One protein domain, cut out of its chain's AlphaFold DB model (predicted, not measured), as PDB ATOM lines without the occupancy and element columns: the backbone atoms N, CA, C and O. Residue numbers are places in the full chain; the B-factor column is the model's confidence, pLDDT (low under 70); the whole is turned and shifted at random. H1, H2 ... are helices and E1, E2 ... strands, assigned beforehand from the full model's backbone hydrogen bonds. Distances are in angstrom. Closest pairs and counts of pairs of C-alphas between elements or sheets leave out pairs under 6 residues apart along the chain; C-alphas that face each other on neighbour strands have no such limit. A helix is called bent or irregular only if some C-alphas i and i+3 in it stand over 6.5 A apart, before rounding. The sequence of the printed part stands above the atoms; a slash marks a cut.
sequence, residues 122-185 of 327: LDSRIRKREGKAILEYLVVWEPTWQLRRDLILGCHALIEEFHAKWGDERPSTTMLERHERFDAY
ATOM      1  N   LEU A 122      36.718 -23.437  23.395       96.06
ATOM      2  CA  LEU A 122      36.022 -24.309  22.446       96.06
ATOM      3  C   LEU A 122      34.507 -24.237  22.592       96.06
ATOM      4  O   LEU A 122      33.796 -24.303  21.591       96.06
ATOM      5  N   ASP A 123      34.023 -24.142  23.828       96.94
ATOM      6  CA  ASP A 123      32.600 -24.194  24.134       96.94
ATOM      7  C   ASP A 123      32.283 -23.462  25.446       96.94
ATOM      8  O   ASP A 123      33.162 -23.257  26.287       96.94
ATOM      9  N   SER A 124      31.016 -23.105  25.630       97.19
ATOM     10  CA  SER A 124      30.461 -22.596  26.877       97.19
ATOM     11  C   SER A 124      29.145 -23.301  27.211       97.19
ATOM     12  O   SER A 124      28.373 -23.701  26.336       97.19
ATOM     13  N   ARG A 125      28.867 -23.473  28.505       96.69
ATOM     14  CA  ARG A 125      27.591 -24.029  28.974       96.69
ATOM     15  C   ARG A 125      27.204 -23.485  30.337       96.69
ATOM     16  O   ARG A 125      28.062 -23.218  31.172       96.69
ATOM     17  N   ILE A 126      25.902 -23.401  30.590       95.44
ATOM     18  CA  ILE A 126      25.364 -23.094  31.918       95.44
ATOM     19  C   ILE A 126      24.972 -24.405  32.600       95.44
ATOM     20  O   ILE A 126      24.246 -25.221  32.026       95.44
ATOM     21  N   ARG A 127      25.439 -24.612  33.832       94.94
ATOM     22  CA  ARG A 127      25.035 -25.724  34.703       94.94
ATOM     23  C   ARG A 127      24.423 -25.188  35.987       94.94
ATOM     24  O   ARG A 127      24.758 -24.094  36.417       94.94
ATOM     25  N   LYS A 128      23.549 -25.971  36.618       92.75
ATOM     26  CA  LYS A 128      23.038 -25.674  37.961       92.75
ATOM     27  C   LYS A 128      23.834 -26.498  38.970       92.75
ATOM     28  O   LYS A 128      23.844 -27.724  38.871       92.75
ATOM     29  N   ARG A 129      24.510 -25.839  39.908       92.69
ATOM     30  CA  ARG A 129      25.239 -26.469  41.019       92.69
ATOM     31  C   ARG A 129      24.802 -25.777  42.302       92.69
ATOM     32  O   ARG A 129      24.813 -24.554  42.354       92.69
ATOM     33  N   GLU A 130      24.352 -26.555  43.286       93.62
ATOM     34  CA  GLU A 130      23.866 -26.028  44.578       93.62
ATOM     35  C   GLU A 130      22.778 -24.950  44.415       93.62
ATOM     36  O   GLU A 130      22.763 -23.928  45.089       93.62
ATOM     37  N   GLY A 131      21.873 -25.142  43.452       89.19
ATOM     38  CA  GLY A 131      20.799 -24.181  43.193       89.19
ATOM     39  C   GLY A 131      21.227 -22.915  42.443       89.19
ATOM     40  O   GLY A 131      20.349 -22.188  41.992       89.19
ATOM     41  N   LYS A 132      22.526 -22.695  42.212       92.44
ATOM     42  CA  LYS A 132      23.046 -21.545  41.470       92.44
ATOM     43  C   LYS A 132      23.393 -21.921  40.031       92.44
ATOM     44  O   LYS A 132      23.994 -22.969  39.775       92.44
ATOM     45  N   ALA A 133      23.005 -21.079  39.079       92.94
ATOM     46  CA  ALA A 133      23.487 -21.186  37.709       92.94
ATOM     47  C   ALA A 133      24.976 -20.804  37.658       92.94
ATOM     48  O   ALA A 133      25.390 -19.807  38.239       92.94
ATOM     49  N   ILE A 134      25.790 -21.602  36.973       95.94
ATOM     50  CA  ILE A 134      27.226 -21.384  36.815       95.94
ATOM     51  C   ILE A 134      27.586 -21.534  35.339       95.94
ATOM     52  O   ILE A 134      27.173 -22.496  34.691       95.94
ATOM     53  N   LEU A 135      28.357 -20.579  34.815       96.44
ATOM     54  CA  LEU A 135      28.891 -20.610  33.457       96.44
ATOM     55  C   LEU A 135      30.270 -21.279  33.449       96.44
ATOM     56  O   LEU A 135      31.205 -20.816  34.111       96.44
ATOM     57  N   GLU A 136      30.368 -22.362  32.686       97.12
ATOM     58  CA  GLU A 136      31.589 -23.126  32.448       97.12
ATOM     59  C   GLU A 136      32.072 -22.918  31.010       97.12
ATOM     60  O   GLU A 136      31.260 -22.857  30.082       97.12
ATOM     61  N   TYR A 137      33.389 -22.882  30.830       96.56
ATOM     62  CA  TYR A 137      34.055 -22.802  29.533       96.56
ATOM     63  C   TYR A 137      34.949 -24.019  29.314       96.56
ATOM     64  O   TYR A 137      35.649 -24.451  30.227       96.56
ATOM     65  N   LEU A 138      34.941 -24.559  28.099       95.75
ATOM     66  CA  LEU A 138      35.841 -25.627  27.677       95.75
ATOM     67  C   LEU A 138      37.088 -25.009  27.035       95.75
ATOM     68  O   LEU A 138      36.975 -24.346  26.005       95.75
ATOM     69  N   VAL A 139      38.266 -25.217  27.621       94.50
ATOM     70  CA  VAL A 139      39.533 -24.580  27.203       94.50
ATOM     71  C   VAL A 139      40.514 -25.576  26.577       94.50
ATOM     72  O   VAL A 139      40.494 -26.748  26.912       94.50
ATOM     73  N   VAL A 140      41.353 -25.137  25.628       89.88
ATOM     74  CA  VAL A 140      42.168 -26.046  24.780       89.88
ATOM     75  C   VAL A 140      43.430 -26.616  25.439       89.88
ATOM     76  O   VAL A 140      43.871 -27.679  25.021       89.88
ATOM     77  N   TRP A 141      44.037 -25.936  26.416       81.38
ATOM     78  CA  TRP A 141      45.349 -26.345  26.954       81.38
ATOM     79  C   TRP A 141      45.299 -27.737  27.609       81.38
ATOM     80  O   TRP A 141      46.165 -28.562  27.353       81.38
ATOM     81  N   GLU A 142      44.201 -28.019  28.305       79.25
ATOM     82  CA  GLU A 142      43.672 -29.346  28.601       79.25
ATOM     83  C   GLU A 142      42.147 -29.221  28.501       79.25
ATOM     84  O   GLU A 142      41.612 -28.339  29.184       79.25
ATOM     85  N   PRO A 143      41.441 -30.025  27.672       85.25
ATOM     86  CA  PRO A 143      40.000 -29.911  27.411       85.25
ATOM     87  C   PRO A 143      39.166 -30.227  28.655       85.25
ATOM     88  O   PRO A 143      38.501 -31.255  28.774       85.25
ATOM     89  N   THR A 144      39.198 -29.287  29.584       92.50
ATOM     90  CA  THR A 144      38.572 -29.308  30.890       92.50
ATOM     91  C   THR A 144      37.556 -28.180  30.950       92.50
ATOM     92  O   THR A 144      37.729 -27.109  30.359       92.50
ATOM     93  N   TRP A 145      36.444 -28.449  31.627       94.75
ATOM     94  CA  TRP A 145      35.437 -27.436  31.897       94.75
ATOM     95  C   TRP A 145      35.888 -26.623  33.103       94.75
ATOM     96  O   TRP A 145      35.964 -27.154  34.206       94.75
ATOM     97  N   GLN A 146      36.179 -25.349  32.876       94.06
ATOM     98  CA  GLN A 146      36.634 -24.411  33.894       94.06
ATOM     99  C   GLN A 146      35.522 -23.418  34.216       94.06
ATOM    100  O   GLN A 146      34.780 -22.988  33.327       94.06
ATOM    101  N   LEU A 147      35.388 -23.041  35.488       93.88
ATOM    102  CA  LEU A 147      34.442 -21.996  35.868       93.88
ATOM    103  C   LEU A 147      34.923 -20.653  35.325       93.88
ATOM    104  O   LEU A 147      36.118 -20.376  35.311       93.88
ATOM    105  N   ARG A 148      33.992 -19.758  34.977       91.12
ATOM    106  CA  ARG A 148      34.342 -18.377  34.593       91.12
ATOM    107  C   ARG A 148      35.270 -17.689  35.606       91.12
ATOM    108  O   ARG A 148      36.145 -16.941  35.197       91.12
ATOM    109  N   ARG A 149      35.059 -17.932  36.905       88.62
ATOM    110  CA  ARG A 149      35.871 -17.364  37.996       88.62
ATOM    111  C   ARG A 149      37.254 -18.007  38.147       88.62
ATOM    112  O   ARG A 149      38.130 -17.379  38.725       88.62
ATOM    113  N   ASP A 150      37.421 -19.223  37.631       88.50
ATOM    114  CA  ASP A 150      38.664 -19.995  37.717       88.50
ATOM    115  C   ASP A 150      39.504 -19.839  36.436       88.50
ATOM    116  O   ASP A 150      40.674 -20.219  36.413       88.50
ATOM    117  N   LEU A 151      38.943 -19.253  35.363       85.50
ATOM    118  CA  LEU A 151      39.748 -18.842  34.217       85.50
ATOM    119  C   LEU A 151      40.762 -17.793  34.676       85.50
ATOM    120  O   LEU A 151      40.404 -16.751  35.226       85.50
ATOM    121  N   ILE A 152      42.030 -18.088  34.407       78.62
ATOM    122  CA  ILE A 152      43.182 -17.290  34.814       78.62
ATOM    123  C   ILE A 152      42.984 -15.822  34.414       78.62
ATOM    124  O   ILE A 152      42.550 -15.517  33.295       78.62
ATOM    125  N   LEU A 153      43.329 -14.920  35.338       75.56
ATOM    126  CA  LEU A 153      43.368 -13.473  35.123       75.56
ATOM    127  C   LEU A 153      44.109 -13.171  33.809       75.56
ATOM    128  O   LEU A 153      45.294 -13.466  33.681       75.56
ATOM    129  N   GLY A 154      43.390 -12.626  32.825       79.75
ATOM    130  CA  GLY A 154      43.903 -12.384  31.468       79.75
ATOM    131  C   GLY A 154      43.106 -13.061  30.349       79.75
ATOM    132  O   GLY A 154      43.226 -12.666  29.195       79.75
ATOM    133  N   CYS A 155      42.211 -14.004  30.661       88.50
ATOM    134  CA  CYS A 155      41.380 -14.665  29.643       88.50
ATOM    135  C   CYS A 155      40.173 -13.836  29.157       88.50
ATOM    136  O   CYS A 155      39.355 -14.349  28.394       88.50
ATOM    137  N   HIS A 156      40.031 -12.578  29.588       91.31
ATOM    138  CA  HIS A 156      38.890 -11.732  29.218       91.31
ATOM    139  C   HIS A 156      38.782 -11.555  27.700       91.31
ATOM    140  O   HIS A 156      37.719 -11.791  27.134       91.31
ATOM    141  N   ALA A 157      39.909 -11.266  27.041       92.62
ATOM    142  CA  ALA A 157      39.969 -11.095  25.593       92.62
ATOM    143  C   ALA A 157      39.516 -12.356  24.835       92.62
ATOM    144  O   ALA A 157      38.798 -12.260  23.847       92.62
ATOM    145  N   LEU A 158      39.860 -13.551  25.333       93.19
ATOM    146  CA  LEU A 158      39.433 -14.817  24.725       93.19
ATOM    147  C   LEU A 158      37.939 -15.077  24.908       93.19
ATOM    148  O   LEU A 158      37.302 -15.644  24.022       93.19
ATOM    149  N   ILE A 159      37.377 -14.689  26.056       94.94
ATOM    150  CA  ILE A 159      35.934 -14.770  26.302       94.94
ATOM    151  C   ILE A 159      35.196 -13.828  25.347       94.94
ATOM    152  O   ILE A 159      34.205 -14.232  24.740       94.94
ATOM    153  N   GLU A 160      35.678 -12.596  25.191       94.62
ATOM    154  CA  GLU A 160      35.098 -11.619  24.269       94.62
ATOM    155  C   GLU A 160      35.190 -12.084  22.816       94.62
ATOM    156  O   GLU A 160      34.175 -12.087  22.126       94.62
ATOM    157  N   GLU A 161      36.354 -12.560  22.366       95.94
ATOM    158  CA  GLU A 161      36.535 -13.105  21.017       95.94
ATOM    159  C   GLU A 161      35.613 -14.308  20.770       95.94
ATOM    160  O   GLU A 161      34.974 -14.416  19.720       95.94
ATOM    161  N   PHE A 162      35.496 -15.207  21.752       96.38
ATOM    162  CA  PHE A 162      34.600 -16.355  21.672       96.38
ATOM    163  C   PHE A 162      33.142 -15.916  21.483       96.38
ATOM    164  O   PHE A 162      32.473 -16.401  20.569       96.38
ATOM    165  N   HIS A 163      32.645 -14.976  22.290       95.75
ATOM    166  CA  HIS A 163      31.261 -14.500  22.169       95.75
ATOM    167  C   HIS A 163      31.042 -13.620  20.938       95.75
ATOM    168  O   HIS A 163      29.972 -13.685  20.343       95.75
ATOM    169  N   ALA A 164      32.046 -12.870  20.485       95.94
ATOM    170  CA  ALA A 164      31.984 -12.151  19.215       95.94
ATOM    171  C   ALA A 164      31.845 -13.118  18.031       95.94
ATOM    172  O   ALA A 164      31.109 -12.850  17.082       95.94
ATOM    173  N   LYS A 165      32.514 -14.274  18.105       97.19
ATOM    174  CA  LYS A 165      32.471 -15.298  17.062       97.19
ATOM    175  C   LYS A 165      31.164 -16.094  17.034       97.19
ATOM    176  O   LYS A 165      30.711 -16.456  15.952       97.19
ATOM    177  N   TRP A 166      30.599 -16.416  18.197       94.06
ATOM    178  CA  TRP A 166      29.428 -17.299  18.307       94.06
ATOM    179  C   TRP A 166      28.106 -16.565  18.593       94.06
ATOM    180  O   TRP A 166      27.043 -17.174  18.484       94.06
ATOM    181  N   GLY A 167      28.142 -15.275  18.934       91.75
ATOM    182  CA  GLY A 167      26.957 -14.469  19.229       91.75
ATOM    183  C   GLY A 167      26.066 -15.094  20.308       91.75
ATOM    184  O   GLY A 167      26.543 -15.552  21.344       91.75
ATOM    185  N   ASP A 168      24.761 -15.151  20.033       88.69
ATOM    186  CA  ASP A 168      23.747 -15.728  20.927       88.69
ATOM    187  C   ASP A 168      23.604 -17.260  20.804       88.69
ATOM    188  O   ASP A 168      22.761 -17.863  21.472       88.69
ATOM    189  N   GLU A 169      24.391 -17.923  19.948       92.06
ATOM    190  CA  GLU A 169      24.313 -19.384  19.790       92.06
ATOM    191  C   GLU A 169      24.858 -20.138  21.007       92.06
ATOM    192  O   GLU A 169      24.530 -21.311  21.221       92.06
ATOM    193  N   ARG A 170      25.705 -19.478  21.805       93.81
ATOM    194  CA  ARG A 170      26.374 -20.067  22.963       93.81
ATOM    195  C   ARG A 170      26.006 -19.324  24.246       93.81
ATOM    196  O   ARG A 170      25.841 -18.106  24.229       93.81
ATOM    197  N   PRO A 171      25.886 -20.030  25.383       93.81
ATOM    198  CA  PRO A 171      25.594 -19.383  26.652       93.81
ATOM    199  C   PRO A 171      26.670 -18.365  27.026       93.81
ATOM    200  O   PRO A 171      27.852 -18.700  27.131       93.81
ATOM    201  N   SER A 172      26.243 -17.127  27.241       94.19
ATOM    202  CA  SER A 172      27.100 -15.992  27.564       94.19
ATOM    203  C   SER A 172      26.893 -15.518  28.999       94.19
ATOM    204  O   SER A 172      25.995 -15.970  29.717       94.19
ATOM    205  N   THR A 173      27.725 -14.570  29.428       91.75
ATOM    206  CA  THR A 173      27.599 -13.932  30.742       91.75
ATOM    207  C   THR A 173      26.232 -13.268  30.925       91.75
ATOM    208  O   THR A 173      25.620 -13.411  31.978       91.75
ATOM    209  N   THR A 174      25.695 -12.618  29.889       91.25
ATOM    210  CA  THR A 174      24.366 -11.985  29.956       91.25
ATOM    211  C   THR A 174      23.254 -13.020  30.106       91.25
ATOM    212  O   THR A 174      22.264 -12.785  30.799       91.25
ATOM    213  N   MET A 175      23.415 -14.201  29.501       89.12
ATOM    214  CA  MET A 175      22.490 -15.318  29.682       89.12
ATOM    215  C   MET A 175      22.561 -15.887  31.105       89.12
ATOM    216  O   MET A 175      21.517 -16.193  31.681       89.12
ATOM    217  N   LEU A 176      23.761 -15.977  31.692       92.62
ATOM    218  CA  LEU A 176      23.940 -16.357  33.095       92.62
ATOM    219  C   LEU A 176      23.243 -15.363  34.033       92.62
ATOM    220  O   LEU A 176      22.470 -15.788  34.883       92.62
ATOM    221  N   GLU A 177      23.443 -14.059  33.840       89.69
ATOM    222  CA  GLU A 177      22.771 -13.024  34.637       89.69
ATOM    223  C   GLU A 177      21.249 -13.094  34.500       89.69
ATOM    224  O   GLU A 177      20.527 -12.912  35.477       89.69
ATOM    225  N   ARG A 178      20.732 -13.391  33.300       86.31
ATOM    226  CA  ARG A 178      19.296 -13.643  33.117       86.31
ATOM    227  C   ARG A 178      18.833 -14.844  33.935       86.31
ATOM    228  O   ARG A 178      17.771 -14.753  34.539       86.31
ATOM    229  N   HIS A 179      19.603 -15.931  33.970       83.88
ATOM    230  CA  HIS A 179      19.303 -17.096  34.806       83.88
ATOM    231  C   HIS A 179      19.333 -16.759  36.301       83.88
ATOM    232  O   HIS A 179      18.393 -17.106  37.007       83.88
ATOM    233  N   GLU A 180      20.354 -16.037  36.768       84.88
ATOM    234  CA  GLU A 180      20.467 -15.622  38.171       84.88
ATOM    235  C   GLU A 180      19.341 -14.666  38.577       84.88
ATOM    236  O   GLU A 180      18.746 -14.850  39.633       84.88
ATOM    237  N   ARG A 181      18.973 -13.696  37.727       83.12
ATOM    238  CA  ARG A 181      17.802 -12.836  37.971       83.12
ATOM    239  C   ARG A 181      16.523 -13.657  38.046       83.12
ATOM    240  O   ARG A 181      15.681 -13.385  38.890       83.12
ATOM    241  N   PHE A 182      16.382 -14.661  37.186       73.19
ATOM    242  CA  PHE A 182      15.211 -15.530  37.179       73.19
ATOM    243  C   PHE A 182      15.090 -16.364  38.459       73.19
ATOM    244  O   PHE A 182      13.988 -16.508  38.978       73.19
ATOM    245  N   ASP A 183      16.210 -16.868  38.988       69.12
ATOM    246  CA  ASP A 183      16.254 -17.563  40.279       69.12
ATOM    247  C   ASP A 183      16.054 -16.578  41.462       69.12
ATOM    248  O   ASP A 183      15.420 -16.934  42.454       69.12
ATOM    249  N   ALA A 184      16.530 -15.327  41.350       64.19
ATOM    250  CA  ALA A 184      16.395 -14.277  42.371       64.19
ATOM    251  C   ALA A 184      14.969 -13.729  42.519       64.19
ATOM    252  O   ALA A 184      14.600 -13.270  43.601       64.19
ATOM    253  N   TYR A 185      14.131 -13.838  41.483       62.53
ATOM    254  CA  TYR A 185      12.680 -13.742  41.641       62.53
ATOM    255  C   TYR A 185      12.159 -14.992  42.342       62.53
ATOM    256  O   TYR A 185      11.327 -15.683  41.762       62.53
TER     257      TYR A 185
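What this domain is: This is residues 122 to 185 of the 327 residues of an uncharacterized protein of Ajellomyces capsulatus (strain NAm1 / WU24) (UniProt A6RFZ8). A small antiparallel sheet is built on a long hairpin, E1 and E2, with the short strand E3 beside the last part of E2; both helices are on one side of this sheet, and the other side is bare. H2 packs lengthwise over E2, H1 is near E1, and between the helices the chain turns a corner at residues 170 to 172. The printed part has 64 residues, with three named strands and then two named helices along the chain, E1 E2 E3 H1 H2; the sheet has the order E1 - E2 - E3, and the class is mixed, helices and strands. The whole is compact, with a radius of gyration of the C-alphas of 11.9 A, and elongated in outline, spanning 36 by 24 by 19 A.

How they stand to each other: The inner strand of the sheet is E2, residues 132 to 139. It forms an antiparallel hairpin with the edge strand E1, residues 122 to 129, at 156 degrees between directions; N 125 and O 136 are within hydrogen-bond range at 2.9 A, and so are N 134 and O 127 at 2.8 A. E2 forms a second hairpin with the other edge strand, E3, residues 144 to 147, antiparallel at 138 degrees, where N 146 and O 137 are 2.8 A apart, within hydrogen-bond range. The three strands make a meander, each strand the antiparallel neighbour of the one before. H2, residues 173 to 184, is on the sheet at a height of 8.2 A, over E2 and along the strands, at 12 degrees to E2 on the local plane. The closest C-alphas of E2 and H2, those of Ala 133 and Glu 180, are 6.3 A apart. H1, residues 156 to 169, is also on the sheet, with 9 pairs of C-alphas within 10 A; H1 and E1 are near each other, with 8 of these pairs. H1 and H2 are apart. Every O i to N i+4 pair is within hydrogen-bond range in H2, and 8 of 10 are in H1.

Where its parts are: E1 begins at C-alpha 122, (36.022, -24.309, 22.446), and is 21.6 A long; E2 is 22.0 A long, and E3 9.8 A. H1 begins at C-alpha 156, (38.890, -11.732, 29.218), and is 19.0 A long; it is irregular, with C-alphas 165 and 168 being 9.6 A apart. H2 is 16.2 A long and ends at C-alpha 184, (16.395, -14.277, 42.371).

The domain as a whole: The two C-alphas farthest apart, those of Trp 141 and Tyr 185, are 38.0 A apart. The printed part has no cut. The links E1 to E2, E2 to E3 and H1 to H2 are tight, and the link E3 to H1, eight residues, is short. The mean pLDDT of the printed part is 89.9, and residues 183 to 185 are under 70.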